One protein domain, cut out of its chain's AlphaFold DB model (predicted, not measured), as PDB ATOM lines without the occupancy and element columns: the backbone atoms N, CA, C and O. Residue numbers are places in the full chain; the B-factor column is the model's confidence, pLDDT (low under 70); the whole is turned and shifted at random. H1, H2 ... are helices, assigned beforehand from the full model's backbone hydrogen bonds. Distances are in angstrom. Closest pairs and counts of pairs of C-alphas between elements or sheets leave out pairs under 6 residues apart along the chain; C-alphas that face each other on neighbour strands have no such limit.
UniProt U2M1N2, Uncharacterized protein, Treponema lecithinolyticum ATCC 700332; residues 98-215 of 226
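What this domain is: This is residues 98 to 215 of the 226 residues of an uncharacterized protein of Treponema lecithinolyticum ATCC 700332 (UniProt U2M1N2). One long helix, H8, runs along one side of a loop-rich body of short helices, with H5 and H7 packing on it; H1 packs on H4 near the middle. H2 and H3 together make one end of the longest axis, where residues 112 to 117 stick out, and H6 lies at the opposite end, packed on no other helix and reached through a long loop of residues 144 to 160. The printed part has 118 residues with eight named helices, H1 to H8 in chain order, and no named strand; its class is all helix. It is compact, with a radius of gyration of the C-alphas of 14.5 A, and spans 39 by 30 by 27 A.

How they stand to each other: H8, residues 196 to 215, touches H5, residues 140 to 143, with its residues 205 to 209 alone; the closest C-alphas, of Pro 140 and Asn 205, are 5.4 A apart. With residues 206 to 210 alone it touches H7, residues 176 to 180, the closest C-alphas being those of Phe 177 and Lys 210, 6.5 A apart. With residues 198 to 202 alone it only just touches H4, residues 129 to 136, with 3 pairs of C-alphas within 8 A; the closest, of Ala 134 and Val 198, are 6.4 A apart, and the two run the same way at a steep tilt of 57 degrees. H1, residues 98 to 105, touches H4 at a steep tilt of 45 degrees, opposite ways, with the closest C-alphas, of Cys 105 and Lys 129, 5.2 A apart. H3, residues 116 to 125, and H4 only just touch, with 3 pairs of C-alphas within 8 A and only at the corner; the closest C-alphas are those of Leu 125 and Phe 132, 5.8 A apart. H2, residues 107 to 110, touches H3, the closest C-alphas being those of Ala 107 and Ala 122, 4.7 A apart. H6, residues 161 to 167, touches no helix. Every O i to N i+4 pair is within hydrogen-bond range in H1, H3, H4, H7 and H8, and 2 of 3 are in H6; H2 and H5 are too short for such a pair.

Where its parts are: H8 measures 28.8 A, from C-alpha 196 at (121.503, 138.145, 153.270) to C-alpha 215 at (143.667, 136.915, 134.927). H3 measures 14.2 A, H4 10.4 A, H6 10.3 A and H1 10.2 A, the last beginning at C-alpha 98 at (142.310, 124.593, 154.449). H2, H5 and H7 are short.

The domain as a whole: The C-alphas of Ile 116 and Gln 165 are the two farthest apart, 41.8 A. The printed part has no cut. The links H5 to H6 and H7 to H8 are long. Mean pLDDT of the printed part is 82.3, and residues 108 to 124 and 150 to 154 are under 70.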
ATOM      1  N   GLN A  98     142.601 124.259 153.059       80.75
ATOM      2  CA  GLN A  98     142.310 124.593 154.449       80.75
ATOM      3  C   GLN A  98     141.351 125.791 154.592       80.75
ATOM      4  O   GLN A  98     140.544 125.810 155.520       80.75
ATOM      5  N   PHE A  99     141.397 126.756 153.667       83.50
ATOM      6  CA  PHE A  99     140.496 127.910 153.650       83.50
ATOM      7  C   PHE A  99     139.038 127.490 153.434       83.50
ATOM      8  O   PHE A  99     138.152 127.921 154.171       83.50
ATOM      9  N   TYR A 100     138.795 126.581 152.484       87.06
ATOM     10  CA  TYR A 100     137.467 126.009 152.262       87.06
ATOM     11  C   TYR A 100     136.953 125.300 153.519       87.06
ATOM     12  O   TYR A 100     135.819 125.501 153.953       87.06
ATOM     13  N   ALA A 101     137.817 124.515 154.162       83.75
ATOM     14  CA  ALA A 101     137.463 123.790 155.373       83.75
ATOM     15  C   ALA A 101     137.074 124.730 156.533       83.75
ATOM     16  O   ALA A 101     136.162 124.417 157.298       83.75
ATOM     17  N   TYR A 102     137.690 125.912 156.638       85.19
ATOM     18  CA  TYR A 102     137.298 126.929 157.621       85.19
ATOM     19  C   TYR A 102     135.911 127.516 157.343       85.19
ATOM     20  O   TYR A 102     135.129 127.674 158.278       85.19
ATOM     21  N   PHE A 103     135.552 127.731 156.075       82.88
ATOM     22  CA  PHE A 103     134.186 128.110 155.698       82.88
ATOM     23  C   PHE A 103     133.147 127.040 156.052       82.88
ATOM     24  O   PHE A 103     131.998 127.367 156.348       82.88
ATOM     25  N   LYS A 104     133.517 125.754 156.039       86.31
ATOM     26  CA  LYS A 104     132.581 124.670 156.377       86.31
ATOM     27  C   LYS A 104     132.508 124.379 157.876       86.31
ATOM     28  O   LYS A 104     131.421 124.094 158.372       86.31
ATOM     29  N   CYS A 105     133.626 124.461 158.597       82.69
ATOM     30  CA  CYS A 105     133.733 123.942 159.967       82.69
ATOM     31  C   CYS A 105     134.190 124.977 161.013       82.69
ATOM     32  O   CYS A 105     134.104 124.700 162.208       82.69
ATOM     33  N   GLY A 106     134.659 126.157 160.599       81.19
ATOM     34  CA  GLY A 106     135.363 127.116 161.457       81.19
ATOM     35  C   GLY A 106     136.837 126.747 161.674       81.19
ATOM     36  O   GLY A 106     137.230 125.581 161.589       81.19
ATOM     37  N   ALA A 107     137.682 127.739 161.971       76.50
ATOM     38  CA  ALA A 107     139.131 127.532 162.072       76.50
ATOM     39  C   ALA A 107     139.549 126.750 163.331       76.50
ATOM     40  O   ALA A 107     140.553 126.033 163.330       76.50
ATOM     41  N   ARG A 108     138.750 126.824 164.406       65.31
ATOM     42  CA  ARG A 108     139.041 126.151 165.684       65.31
ATOM     43  C   ARG A 108     139.042 124.630 165.560       65.31
ATOM     44  O   ARG A 108     139.772 123.976 166.301       65.31
ATOM     45  N   HIS A 109     138.264 124.086 164.621       66.19
ATOM     46  CA  HIS A 109     138.154 122.646 164.382       66.19
ATOM     47  C   HIS A 109     139.498 122.004 163.996       66.19
ATOM     48  O   HIS A 109     139.722 120.829 164.268       66.19
ATOM     49  N   PHE A 110     140.416 122.792 163.427       64.56
ATOM     50  CA  PHE A 110     141.716 122.328 162.940       64.56
ATOM     51  C   PHE A 110     142.880 122.668 163.879       64.56
ATOM     52  O   PHE A 110     144.025 122.377 163.553       64.56
ATOM     53  N   SER A 111     142.605 123.279 165.038       63.00
ATOM     54  CA  SER A 111     143.625 123.668 166.019       63.00
ATOM     55  C   SER A 111     143.601 122.722 167.225       63.00
ATOM     56  O   SER A 111     142.689 122.828 168.060       63.00
ATOM     57  N   PRO A 112     144.582 121.807 167.358       58.00
ATOM     58  CA  PRO A 112     144.697 120.952 168.530       58.00
ATOM     59  C   PRO A 112     144.843 121.778 169.811       58.00
ATOM     60  O   PRO A 112     145.413 122.865 169.785       58.00
ATOM     61  N   TRP A 113     144.388 121.257 170.958       51.59
ATOM     62  CA  TRP A 113     144.425 121.997 172.233       51.59
ATOM     63  C   TRP A 113     145.843 122.421 172.672       51.59
ATOM     64  O   TRP A 113     145.990 123.374 173.432       51.59
ATOM     65  N   TRP A 114     146.884 121.746 172.169       39.28
ATOM     66  CA  TRP A 114     148.289 122.053 172.454       39.28
ATOM     67  C   TRP A 114     148.919 123.110 171.528       39.28
ATOM     68  O   TRP A 114     149.988 123.623 171.853       39.28
ATOM     69  N   ASP A 115     148.290 123.463 170.401       57.59
ATOM     70  CA  ASP A 115     148.797 124.493 169.483       57.59
ATOM     71  C   ASP A 115     148.269 125.876 169.884       57.59
ATOM     72  O   ASP A 115     147.351 126.428 169.279       57.59
ATOM     73  N   ILE A 116     148.830 126.427 170.963       40.53
ATOM     74  CA  ILE A 116     148.406 127.719 171.526       40.53
ATOM     75  C   ILE A 116     148.452 128.854 170.474       40.53
ATOM     76  O   ILE A 116     147.466 129.593 170.383       40.53
ATOM     77  N   PRO A 117     149.507 129.002 169.640       47.72
ATOM     78  CA  PRO A 117     149.516 129.980 168.548       47.72
ATOM     79  C   PRO A 117     148.433 129.727 167.489       47.72
ATOM     80  O   PRO A 117     147.762 130.675 167.076       47.72
ATOM     81  N   GLY A 118     148.220 128.469 167.090       58.94
ATOM     82  CA  GLY A 118     147.163 128.085 166.152       58.94
ATOM     83  C   GLY A 118     145.762 128.385 166.684       58.94
ATOM     84  O   GLY A 118     144.939 128.931 165.957       58.94
ATOM     85  N   ILE A 119     145.511 128.155 167.977       53.31
ATOM     86  CA  ILE A 119     144.245 128.494 168.647       53.31
ATOM     87  C   ILE A 119     143.992 130.004 168.634       53.31
ATOM     88  O   ILE A 119     142.864 130.432 168.387       53.31
ATOM     89  N   ILE A 120     145.018 130.818 168.900       53.94
ATOM     90  CA  ILE A 120     144.897 132.282 168.867       53.94
ATOM     91  C   ILE A 120     144.568 132.744 167.445       53.94
ATOM     92  O   ILE A 120     143.628 133.515 167.260       53.94
ATOM     93  N   LEU A 121     145.280 132.229 166.440       61.75
ATOM     94  CA  LEU A 121     145.020 132.548 165.038       61.75
ATOM     95  C   LEU A 121     143.629 132.075 164.592       61.75
ATOM     96  O   LEU A 121     142.917 132.822 163.934       61.75
ATOM     97  N   ALA A 122     143.197 130.883 165.001       62.03
ATOM     98  CA  ALA A 122     141.872 130.352 164.700       62.03
ATOM     99  C   ALA A 122     140.746 131.176 165.336       62.03
ATOM    100  O   ALA A 122     139.704 131.371 164.719       62.03
ATOM    101  N   ASN A 123     140.953 131.702 166.545       58.59
ATOM    102  CA  ASN A 123     139.992 132.608 167.169       58.59
ATOM    103  C   ASN A 123     139.955 133.976 166.466       58.59
ATOM    104  O   ASN A 123     138.880 134.551 166.350       58.59
ATOM    105  N   ILE A 124     141.098 134.474 165.974       66.31
ATOM    106  CA  ILE A 124     141.171 135.711 165.174       66.31
ATOM    107  C   ILE A 124     140.475 135.532 163.822       66.31
ATOM    108  O   ILE A 124     139.806 136.449 163.360       66.31
ATOM    109  N   LEU A 125     140.630 134.364 163.197       70.06
ATOM    110  CA  LEU A 125     140.037 134.047 161.900       70.06
ATOM    111  C   LEU A 125     138.550 133.669 161.988       70.06
ATOM    112  O   LEU A 125     137.853 133.733 160.985       70.06
ATOM    113  N   GLY A 126     138.061 133.290 163.168       76.94
ATOM    114  CA  GLY A 126     136.684 132.863 163.400       76.94
ATOM    115  C   GLY A 126     136.616 131.413 163.872       76.94
ATOM    116  O   GLY A 126     136.953 130.471 163.146       76.94
ATOM    117  N   ALA A 127     136.169 131.225 165.116       74.56
ATOM    118  CA  ALA A 127     136.147 129.913 165.753       74.56
ATOM    119  C   ALA A 127     135.079 128.988 165.151       74.56
ATOM    120  O   ALA A 127     135.320 127.785 165.020       74.56
ATOM    121  N   THR A 128     133.925 129.541 164.771       82.81
ATOM    122  CA  THR A 128     132.810 128.815 164.150       82.81
ATOM    123  C   THR A 128     132.679 129.126 162.657       82.81
ATOM    124  O   THR A 128     133.253 130.094 162.160       82.81
ATOM    125  N   LYS A 129     131.862 128.338 161.939       83.62
ATOM    126  CA  LYS A 129     131.469 128.626 160.548       83.62
ATOM    127  C   LYS A 129     130.918 130.050 160.389       83.62
ATOM    128  O   LYS A 129     131.291 130.740 159.449       83.62
ATOM    129  N   LYS A 130     130.048 130.484 161.309       84.12
ATOM    130  CA  LYS A 130     129.434 131.821 161.273       84.12
ATOM    131  C   LYS A 130     130.469 132.919 161.493       84.12
ATOM    132  O   LYS A 130     130.471 133.883 160.740       84.12
ATOM    133  N   ASP A 131     131.363 132.748 162.466       83.81
ATOM    134  CA  ASP A 131     132.399 133.747 162.754       83.81
ATOM    135  C   ASP A 131     133.378 133.880 161.585       83.81
ATOM    136  O   ASP A 131     133.715 134.990 161.184       83.81
ATOM    137  N   PHE A 132     133.803 132.747 161.015       84.31
ATOM    138  CA  PHE A 132     134.726 132.737 159.885       84.31
ATOM    139  C   PHE A 132     134.079 133.334 158.632       84.31
ATOM    140  O   PHE A 132     134.677 134.182 157.976       84.31
ATOM    141  N   ALA A 133     132.839 132.944 158.321       84.62
ATOM    142  CA  ALA A 133     132.107 133.498 157.187       84.62
ATOM    143  C   ALA A 133     131.848 135.002 157.346       84.62
ATOM    144  O   ALA A 133     132.056 135.741 156.392       84.62
ATOM    145  N   ALA A 134     131.466 135.469 158.540       83.88
ATOM    146  CA  ALA A 134     131.252 136.890 158.811       83.88
ATOM    147  C   ALA A 134     132.550 137.707 158.732       83.88
ATOM    148  O   ALA A 134     132.533 138.848 158.276       83.88
ATOM    149  N   LEU A 135     133.682 137.138 159.158       83.06
ATOM    150  CA  LEU A 135     134.976 137.789 158.996       83.06
ATOM    151  C   LEU A 135     135.366 137.854 157.518       83.06
ATOM    152  O   LEU A 135     135.727 138.916 157.026       83.06
ATOM    153  N   CYS A 136     135.315 136.727 156.808       83.12
ATOM    154  CA  CYS A 136     135.818 136.633 155.443       83.12
ATOM    155  C   CYS A 136     134.865 137.193 154.383       83.12
ATOM    156  O   CYS A 136     135.312 137.425 153.260       83.12
ATOM    157  N   SER A 137     133.589 137.434 154.703       85.31
ATOM    158  CA  SER A 137     132.598 137.892 153.724       85.31
ATOM    159  C   SER A 137     132.990 139.205 153.065       85.31
ATOM    160  O   SER A 137     132.795 139.332 151.864       85.31
ATOM    161  N   ASP A 138     133.592 140.139 153.806       86.44
ATOM    162  CA  ASP A 138     134.037 141.446 153.293       86.44
ATOM    163  C   ASP A 138     135.568 141.549 153.142       86.44
ATOM    164  O   ASP A 138     136.143 142.636 153.104       86.44
ATOM    165  N   ILE A 139     136.256 140.406 153.082       88.31
ATOM    166  CA  ILE A 139     137.714 140.335 152.951       88.31
ATOM    167  C   ILE A 139     138.058 139.674 151.606       88.31
ATOM    168  O   ILE A 139     138.271 138.458 151.555       88.31
ATOM    169  N   PRO A 140     138.121 140.441 150.499       89.94
ATOM    170  CA  PRO A 140     138.395 139.897 149.166       89.94
ATOM    171  C   PRO A 140     139.706 139.103 149.098       89.94
ATOM    172  O   PRO A 140     139.698 137.983 148.590       89.94
ATOM    173  N   GLY A 141     140.790 139.603 149.707       85.00
ATOM    174  CA  GLY A 141     142.092 138.921 149.711       85.00
ATOM    175  C   GLY A 141     142.066 137.532 150.357       85.00
ATOM    176  O   GLY A 141     142.834 136.646 149.987       85.00
ATOM    177  N   ALA A 142     141.136 137.295 151.287       84.31
ATOM    178  CA  ALA A 142     140.941 135.979 151.876       84.31
ATOM    179  C   ALA A 142     140.270 135.020 150.880       84.31
ATOM    180  O   ALA A 142     140.724 133.893 150.717       84.31
ATOM    181  N   ILE A 143     139.229 135.466 150.169       87.69
ATOM    182  CA  ILE A 143     138.512 134.642 149.178       87.69
ATOM    183  C   ILE A 143     139.365 134.397 147.919       87.69
ATOM    184  O   ILE A 143     139.203 133.379 147.246       87.69
ATOM    185  N   GLU A 144     140.350 135.246 147.631       90.62
ATOM    186  CA  GLU A 144     141.388 134.983 146.621       90.62
ATOM    187  C   GLU A 144     142.338 133.831 147.001       90.62
ATOM    188  O   GLU A 144     143.012 133.285 146.130       90.62
ATOM    189  N   LEU A 145     142.349 133.374 148.260       87.31
ATOM    190  CA  LEU A 145     143.020 132.131 148.665       87.31
ATOM    191  C   LEU A 145     142.149 130.882 148.485       87.31
ATOM    192  O   LEU A 145     142.633 129.774 148.740       87.31
ATOM    193  N   ALA A 146     140.886 131.028 148.069       86.81
ATOM    194  CA  ALA A 146     140.032 129.883 147.801       86.81
ATOM    195  C   ALA A 146     140.675 128.982 146.731       86.81
ATOM    196  O   ALA A 146     141.220 129.489 145.746       86.81
ATOM    197  N   PRO A 147     140.645 127.650 146.914       86.81
ATOM    198  CA  PRO A 147     141.219 126.737 145.940       86.81
ATOM    199  C   PRO A 147     140.626 126.914 144.543       86.81
ATOM    200  O   PRO A 147     139.419 127.101 144.390       86.81
ATOM    201  N   VAL A 148     141.453 126.770 143.518       87.25
ATOM    202  CA  VAL A 148     140.981 126.670 142.131       87.25
ATOM    203  C   VAL A 148     140.935 125.213 141.684       87.25
ATOM    204  O   VAL A 148     141.505 124.325 142.326       87.25
ATOM    205  N   SER A 149     140.243 124.949 140.578       80.50
ATOM    206  CA  SER A 149     140.201 123.615 139.981       80.50
ATOM    207  C   SER A 149     141.607 123.158 139.599       80.50
ATOM    208  O   SER A 149     142.352 123.868 138.921       80.50
ATOM    209  N   ASN A 150     141.976 121.952 140.026       65.50
ATOM    210  CA  ASN A 150     143.298 121.392 139.765       65.50
ATOM    211  C   ASN A 150     143.251 120.608 138.445       65.50
ATOM    212  O   ASN A 150     143.147 119.384 138.458       65.50
ATOM    213  N   GLY A 151     143.184 121.333 137.322       59.84
ATOM    214  CA  GLY A 151     142.868 120.814 135.983       59.84
ATOM    215  C   GLY A 151     143.848 119.771 135.443       59.84
ATOM    216  O   GLY A 151     144.688 120.131 134.641       59.84
ATOM    217  N   ASP A 152     143.737 118.532 135.939       54.41
ATOM    218  CA  ASP A 152     144.266 117.234 135.455       54.41
ATOM    219  C   ASP A 152     144.652 116.296 136.624       54.41
ATOM    220  O   ASP A 152     145.014 115.136 136.418       54.41
ATOM    221  N   LYS A 153     144.560 116.758 137.882       57.38
ATOM    222  CA  LYS A 153     144.782 115.941 139.091       57.38
ATOM    223  C   LYS A 153     143.462 115.641 139.799       57.38
ATOM    224  O   LYS A 153     142.456 116.309 139.578       57.38
ATOM    225  N   GLN A 154     143.474 114.627 140.668       65.00
ATOM    226  CA  GLN A 154     142.343 114.303 141.539       65.00
ATOM    227  C   GLN A 154     141.852 115.576 142.242       65.00
ATOM    228  O   GLN A 154     142.628 116.238 142.935       65.00
ATOM    229  N   GLN A 155     140.584 115.935 142.012       77.38
ATOM    230  CA  GLN A 155     139.977 117.120 142.616       77.38
ATOM    231  C   GLN A 155     140.076 117.023 144.139       77.38
ATOM    232  O   GLN A 155     139.871 115.955 144.722       77.38
ATOM    233  N   TRP A 156     140.415 118.140 144.781       85.25
ATOM    234  CA  TRP A 156     140.562 118.205 146.236       85.25
ATOM    235  C   TRP A 156     139.205 118.157 146.952       85.25
ATOM    236  O   TRP A 156     139.146 117.793 148.126       85.25
ATOM    237  N   LEU A 157     138.125 118.506 146.241       87.44
ATOM    238  CA  LEU A 157     136.749 118.408 146.705       87.44
ATOM    239  C   LEU A 157     136.044 117.246 146.003       87.44
ATOM    240  O   LEU A 157     136.023 117.156 144.775       87.44
ATOM    241  N   SER A 158     135.435 116.363 146.791       87.56
ATOM    242  CA  SER A 158     134.648 115.237 146.293       87.56
ATOM    243  C   SER A 158     133.433 115.001 147.178       87.56
ATOM    244  O   SER A 158     133.522 115.143 148.395       87.56
ATOM    245  N   TRP A 159     132.328 114.582 146.571       89.88
ATOM    246  CA  TRP A 159     131.086 114.222 147.252       89.88
ATOM    247  C   TRP A 159     130.373 113.089 146.504       89.88
ATOM    248  O   TRP A 159     130.662 112.835 145.325       89.88
ATOM    249  N   ASP A 160     129.455 112.410 147.191       89.56
ATOM    250  CA  ASP A 160     128.614 111.356 146.619       89.56
ATOM    251  C   ASP A 160     127.547 111.953 145.687       89.56
ATOM    252  O   ASP A 160     126.915 112.949 146.032       89.56
ATOM    253  N   ALA A 161     127.317 111.335 144.525       87.56
ATOM    254  CA  ALA A 161     126.277 111.747 143.581       87.56
ATOM    255  C   ALA A 161     124.863 111.714 144.194       87.56
ATOM    256  O   ALA A 161     123.983 112.450 143.754       87.56
ATOM    257  N   GLN A 162     124.635 110.909 145.238       91.56
ATOM    258  CA  GLN A 162     123.376 110.918 145.978       91.56
ATOM    259  C   GLN A 162     123.078 112.294 146.599       91.56
ATOM    260  O   GLN A 162     121.922 112.717 146.600       91.56
ATOM    261  N   LEU A 163     124.104 113.024 147.055       90.19
ATOM    262  CA  LEU A 163     123.934 114.360 147.637       90.19
ATOM    263  C   LEU A 163     123.436 115.372 146.603       90.19
ATOM    264  O   LEU A 163     122.676 116.274 146.947       90.19
ATOM    265  N   GLU A 164     123.805 115.197 145.331       90.19
ATOM    266  CA  GLU A 164     123.329 116.070 144.255       90.19
ATOM    267  C   GLU A 164     121.811 115.963 144.096       90.19
ATOM    268  O   GLU A 164     121.128 116.975 143.957       90.19
ATOM    269  N   GLN A 165     121.272 114.744 144.183       89.44
ATOM    270  CA  GLN A 165     119.833 114.496 144.089       89.44
ATOM    271  C   GLN A 165     119.093 114.924 145.358       89.44
ATOM    272  O   GLN A 165     118.036 115.542 145.266       89.44
ATOM    273  N   GLU A 166     119.644 114.602 146.528       93.81
ATOM    274  CA  GLU A 166     119.021 114.881 147.825       93.81
ATOM    275  C   GLU A 166     118.889 116.384 148.093       93.81
ATOM    276  O   GLU A 166     117.851 116.837 148.572       93.81
ATOM    277  N   TYR A 167     119.914 117.159 147.729       89.81
ATOM    278  CA  TYR A 167     119.982 118.595 147.997       89.81
ATOM    279  C   TYR A 167     119.777 119.466 146.750       89.81
ATOM    280  O   TYR A 167     119.867 120.690 146.836       89.81
ATOM    281  N   GLY A 168     119.485 118.859 145.594       88.88
ATOM    282  CA  GLY A 168     119.221 119.572 144.342       88.88
ATOM    283  C   GLY A 168     120.420 120.366 143.814       88.88
ATOM    284  O   GLY A 168     120.235 121.417 143.201       88.88
ATOM    285  N   MET A 169     121.644 119.894 144.063       90.38
ATOM    286  CA  MET A 169     122.868 120.580 143.643       90.38
ATOM    287  C   MET A 169     123.009 120.533 142.116       90.38
ATOM    288  O   MET A 169     122.928 119.466 141.510       90.38
ATOM    289  N   GLN A 170     123.276 121.680 141.490       87.75
ATOM    290  CA  GLN A 170     123.482 121.805 140.036       87.75
ATOM    291  C   GLN A 170     124.897 122.286 139.687       87.75
ATOM    292  O   GLN A 170     125.092 123.076 138.765       87.75
ATOM    293  N   VAL A 171     125.893 121.840 140.452       88.44
ATOM    294  CA  VAL A 171     127.291 122.256 140.287       88.44
ATOM    295  C   VAL A 171     128.150 121.180 139.636       88.44
ATOM    296  O   VAL A 171     127.881 119.988 139.755       88.44
ATOM    297  N   GLN A 172     129.215 121.610 138.960       86.25
ATOM    298  CA  GLN A 172     130.176 120.717 138.318       86.25
ATOM    299  C   GLN A 172     131.444 120.590 139.170       86.25
ATOM    300  O   GLN A 172     131.988 121.588 139.641       86.25
ATOM    301  N   LYS A 173     131.930 119.354 139.356       85.50
ATOM    302  CA  LYS A 173     133.115 119.025 140.182       85.50
ATOM    303  C   LYS A 173     134.424 119.629 139.676       85.50
ATOM    304  O   LYS A 173     135.414 119.612 140.397       85.50
ATOM    305  N   ASP A 174     134.459 120.116 138.448       84.94
ATOM    306  CA  ASP A 174     135.587 120.790 137.814       84.94
ATOM    307  C   ASP A 174     135.420 122.320 137.755       84.94
ATOM    308  O   ASP A 174     136.378 123.010 137.411       84.94
ATOM    309  N   ASP A 175     134.277 122.875 138.180       89.00
ATOM    310  CA  ASP A 175     134.070 124.314 138.393       89.00
ATOM    311  C   ASP A 175     134.004 124.634 139.894       89.00
ATOM    312  O   ASP A 175     132.930 124.726 140.494       89.00
ATOM    313  N   MET A 176     135.172 124.825 140.523       91.25
ATOM    314  CA  MET A 176     135.247 125.163 141.953       91.25
ATOM    315  C   MET A 176     134.546 126.478 142.290       91.25
ATOM    316  O   MET A 176     133.887 126.568 143.322       91.25
ATOM    317  N   PHE A 177     134.619 127.485 141.418       91.75
ATOM    318  CA  PHE A 177     133.912 128.741 141.668       91.75
ATOM    319  C   PHE A 177     132.395 128.568 141.558       91.75
ATOM    320  O   PHE A 177     131.672 129.163 142.351       91.75
ATOM    321  N   GLY A 178     131.918 127.719 140.642       91.88
ATOM    322  CA  GLY A 178     130.519 127.287 140.602       91.88
ATOM    323  C   GLY A 178     130.103 126.561 141.884       91.88
ATOM    324  O   GLY A 178     129.056 126.867 142.455       91.88
ATOM    325  N   CYS A 179     130.963 125.681 142.408       92.75
ATOM    326  CA  CYS A 179     130.742 125.018 143.695       92.75
ATOM    327  C   CYS A 179     130.621 126.019 144.851       92.75
ATOM    328  O   CYS A 179     129.756 125.858 145.701       92.75
ATOM    329  N   TYR A 180     131.437 127.076 144.884       93.25
ATOM    330  CA  TYR A 180     131.385 128.080 145.955       93.25
ATOM    331  C   TYR A 180     130.094 128.898 145.967       93.25
ATOM    332  O   TYR A 180     129.682 129.342 147.040       93.25
ATOM    333  N   THR A 181     129.460 129.066 144.804       93.12
ATOM    334  CA  THR A 181     128.176 129.767 144.651       93.12
ATOM    335  C   THR A 181     126.945 128.908 144.936       93.12
ATOM    336  O   THR A 181     125.833 129.431 144.930       93.12
ATOM    337  N   ASP A 182     127.117 127.606 145.166       92.31
ATOM    338  CA  ASP A 182     126.019 126.701 145.499       92.31
ATOM    339  C   ASP A 182     125.271 127.152 146.762       92.31
ATOM    340  O   ASP A 182     125.876 127.435 147.792       92.31
ATOM    341  N   THR A 183     123.942 127.179 146.706       88.94
ATOM    342  CA  THR A 183     123.098 127.624 147.825       88.94
ATOM    343  C   THR A 183     122.463 126.470 148.596       88.94
ATOM    344  O   THR A 183     121.757 126.709 149.574       88.94
ATOM    345  N   SER A 184     122.744 125.214 148.219       87.44
ATOM    346  CA  SER A 184     122.233 124.026 148.922       87.44
ATOM    347  C   SER A 184     122.749 123.903 150.365       87.44
ATOM    348  O   SER A 184     122.212 123.143 151.169       87.44
ATOM    349  N   GLY A 185     123.822 124.634 150.695       84.56
ATOM    350  CA  GLY A 185     124.527 124.572 151.976       84.56
ATOM    351  C   GLY A 185     125.575 123.455 152.051       84.56
ATOM    352  O   GLY A 185     126.402 123.450 152.973       84.56
ATOM    353  N   ILE A 186     125.611 122.553 151.062       89.38
ATOM    354  CA  ILE A 186     126.515 121.400 151.036       89.38
ATOM    355  C   ILE A 186     127.908 121.805 150.572       89.38
ATOM    356  O   ILE A 186     128.856 121.711 151.355       89.38
ATOM    357  N   VAL A 187     128.055 122.330 149.352       91.31
ATOM    358  CA  VAL A 187     129.382 122.641 148.783       91.31
ATOM    359  C   VAL A 187     129.697 124.132 148.723       91.31
ATOM    360  O   VAL A 187     130.877 124.485 148.709       91.31
ATOM    361  N   GLY A 188     128.678 124.990 148.795       92.19
ATOM    362  CA  GLY A 188     128.837 126.440 148.803       92.19
ATOM    363  C   GLY A 188     129.502 127.020 150.045       92.19
ATOM    364  O   GLY A 188     129.585 126.384 151.110       92.19
ATOM    365  N   LEU A 189     129.964 128.263 149.886       91.38
ATOM    366  CA  LEU A 189     130.492 129.094 150.972       91.38
ATOM    367  C   LEU A 189     129.390 129.882 151.696       91.38
ATOM    368  O   LEU A 189     129.603 130.323 152.824       91.38
ATOM    369  N   THR A 190     128.225 130.036 151.068       90.19
ATOM    370  CA  THR A 190     127.030 130.651 151.654       90.19
ATOM    371  C   THR A 190     126.271 129.658 152.542       90.19
ATOM    372  O   THR A 190     126.512 128.445 152.532       90.19
ATOM    373  N   ASP A 191     125.372 130.177 153.375       85.38
ATOM    374  CA  ASP A 191     124.504 129.372 154.236       85.38
ATOM    375  C   ASP A 191     123.170 130.094 154.444       85.38
ATOM    376  O   ASP A 191     123.138 131.315 154.610       85.38
ATOM    377  N   SER A 192     122.065 129.347 154.483       86.50
ATOM    378  CA  SER A 192     120.731 129.902 154.743       86.50
ATOM    379  C   SER A 192     120.585 130.507 156.146       86.50
ATOM    380  O   SER A 192     119.634 131.230 156.412       86.50
ATOM    381  N   ASN A 193     121.495 130.182 157.068       86.06
ATOM    382  CA  ASN A 193     121.544 130.731 158.422       86.06
ATOM    383  C   ASN A 193     122.420 131.988 158.542       86.06
ATOM    384  O   ASN A 193     122.626 132.464 159.666       86.06
ATOM    385  N   PHE A 194     123.014 132.461 157.444       87.88
ATOM    386  CA  PHE A 194     123.713 133.742 157.391       87.88
ATOM    387  C   PHE A 194     122.737 134.861 157.022       87.88
ATOM    388  O   PHE A 194     121.693 134.611 156.428       87.88
ATOM    389  N   ASP A 195     123.085 136.094 157.389       89.38
ATOM    390  CA  ASP A 195     122.368 137.282 156.923       89.38
ATOM    391  C   ASP A 195     122.522 137.435 155.402       89.38
ATOM    392  O   ASP A 195     123.589 137.130 154.856       89.38
ATOM    393  N   ASP A 196     121.490 137.941 154.725       91.06
ATOM    394  CA  ASP A 196     121.503 138.145 153.270       91.06
ATOM    395  C   ASP A 196     122.684 139.024 152.835       91.06
ATOM    396  O   ASP A 196     123.367 138.711 151.864       91.06
ATOM    397  N   THR A 197     123.027 140.049 153.625       90.56
ATOM    398  CA  THR A 197     124.177 140.928 153.363       90.56
ATOM    399  C   THR A 197     125.493 140.152 153.362       90.56
ATOM    400  O   THR A 197     126.372 140.399 152.536       90.56
ATOM    401  N   VAL A 198     125.653 139.202 154.288       89.75
ATOM    402  CA  VAL A 198     126.857 138.362 154.385       89.75
ATOM    403  C   VAL A 198     126.946 137.443 153.169       89.75
ATOM    404  O   VAL A 198     128.012 137.340 152.561       89.75
ATOM    405  N   ASN A 199     125.831 136.818 152.783       91.31
ATOM    406  CA  ASN A 199     125.769 135.970 151.595       91.31
ATOM    407  C   ASN A 199     126.078 136.764 150.313       91.31
ATOM    408  O   ASN A 199     126.887 136.310 149.503       91.31
ATOM    409  N   ASP A 200     125.525 137.966 150.157       93.06
ATOM    410  CA  ASP A 200     125.770 138.837 149.002       93.06
ATOM    411  C   ASP A 200     127.243 139.251 148.887       93.06
ATOM    412  O   ASP A 200     127.827 139.222 147.797       93.06
ATOM    413  N   LEU A 201     127.879 139.597 150.011       93.50
ATOM    414  CA  LEU A 201     129.300 139.941 150.052       93.50
ATOM    415  C   LEU A 201     130.191 138.745 149.688       93.50
ATOM    416  O   LEU A 201     131.114 138.894 148.881       93.50
ATOM    417  N   ILE A 202     129.879 137.550 150.204       92.69
ATOM    418  CA  ILE A 202     130.573 136.307 149.830       92.69
ATOM    419  C   ILE A 202     130.445 136.070 148.322       92.69
ATOM    420  O   ILE A 202     131.456 135.881 147.648       92.69
ATOM    421  N   MET A 203     129.230 136.136 147.772       94.00
ATOM    422  CA  MET A 203     128.969 135.913 146.344       94.00
ATOM    423  C   MET A 203     129.722 136.907 145.457       94.00
ATOM    424  O   MET A 203     130.351 136.515 144.469       94.00
ATOM    425  N   LYS A 204     129.729 138.188 145.837       95.00
ATOM    426  CA  LYS A 204     130.508 139.230 145.158       95.00
ATOM    427  C   LYS A 204     132.002 138.899 145.159       95.00
ATOM    428  O   LYS A 204     132.643 138.948 144.110       95.00
ATOM    429  N   ASN A 205     132.556 138.533 146.312       94.38
ATOM    430  CA  ASN A 205     133.982 138.249 146.440       94.38
ATOM    431  C   ASN A 205     134.399 136.926 145.774       94.38
ATOM    432  O   ASN A 205     135.511 136.843 145.256       94.38
ATOM    433  N   ILE A 206     133.507 135.932 145.676       94.81
ATOM    434  CA  ILE A 206     133.710 134.744 144.829       94.81
ATOM    435  C   ILE A 206     133.882 135.168 143.363       94.81
ATOM    436  O   ILE A 206     134.797 134.695 142.688       94.81
ATOM    437  N   GLY A 207     133.043 136.088 142.871       94.56
ATOM    438  CA  GLY A 207     133.148 136.631 141.512       94.56
ATOM    439  C   GLY A 207     134.458 137.387 141.257       94.56
ATOM    440  O   GLY A 207     135.092 137.192 140.213       94.56
ATOM    441  N   ASN A 208     134.897 138.195 142.225       93.94
ATOM    442  CA  ASN A 208     136.183 138.897 142.163       93.94
ATOM    443  C   ASN A 208     137.351 137.902 142.115       93.94
ATOM    444  O   ASN A 208     138.164 137.958 141.194       93.94
ATOM    445  N   SER A 209     137.365 136.922 143.023       93.38
ATOM    446  CA  SER A 209     138.389 135.875 143.083       93.38
ATOM    447  C   SER A 209     138.442 135.044 141.795       93.38
ATOM    448  O   SER A 209     139.521 134.822 141.245       93.38
ATOM    449  N   LYS A 210     137.286 134.680 141.217       94.12
ATOM    450  CA  LYS A 210     137.217 134.002 139.908       94.12
ATOM    451  C   LYS A 210     137.885 134.825 138.808       94.12
ATOM    452  O   LYS A 210     138.615 134.280 137.980       94.12
ATOM    453  N   THR A 211     137.631 136.131 138.791       94.38
ATOM    454  CA  THR A 211     138.204 137.055 137.803       94.38
ATOM    455  C   THR A 211     139.711 137.202 137.992       94.38
ATOM    456  O   THR A 211     140.454 137.110 137.015       94.38
ATOM    457  N   PHE A 212     140.163 137.356 139.238       94.56
ATOM    458  CA  PHE A 212     141.574 137.424 139.606       94.56
ATOM    459  C   PHE A 212     142.338 136.169 139.166       94.56
ATOM    460  O   PHE A 212     143.297 136.268 138.403       94.56
ATOM    461  N   HIS A 213     141.876 134.978 139.557       92.81
ATOM    462  CA  HIS A 213     142.539 133.717 139.201       92.81
ATOM    463  C   HIS A 213     142.558 133.466 137.695       92.81
ATOM    464  O   HIS A 213     143.549 132.961 137.171       92.81
ATOM    465  N   LYS A 214     141.504 133.870 136.977       92.00
ATOM    466  CA  LYS A 214     141.472 133.812 135.510       92.00
ATOM    467  C   LYS A 214     142.461 134.783 134.859       92.00
ATOM    468  O   LYS A 214     142.975 134.482 133.793       92.00
ATOM    469  N   ALA A 215     142.703 135.949 135.451       92.88
ATOM    470  CA  ALA A 215     143.667 136.915 134.927       92.88
ATOM    471  C   ALA A 215     145.120 136.532 135.252       92.88
ATOM    472  O   ALA A 215     146.016 136.787 134.443       92.88
TER     473      ALA A 215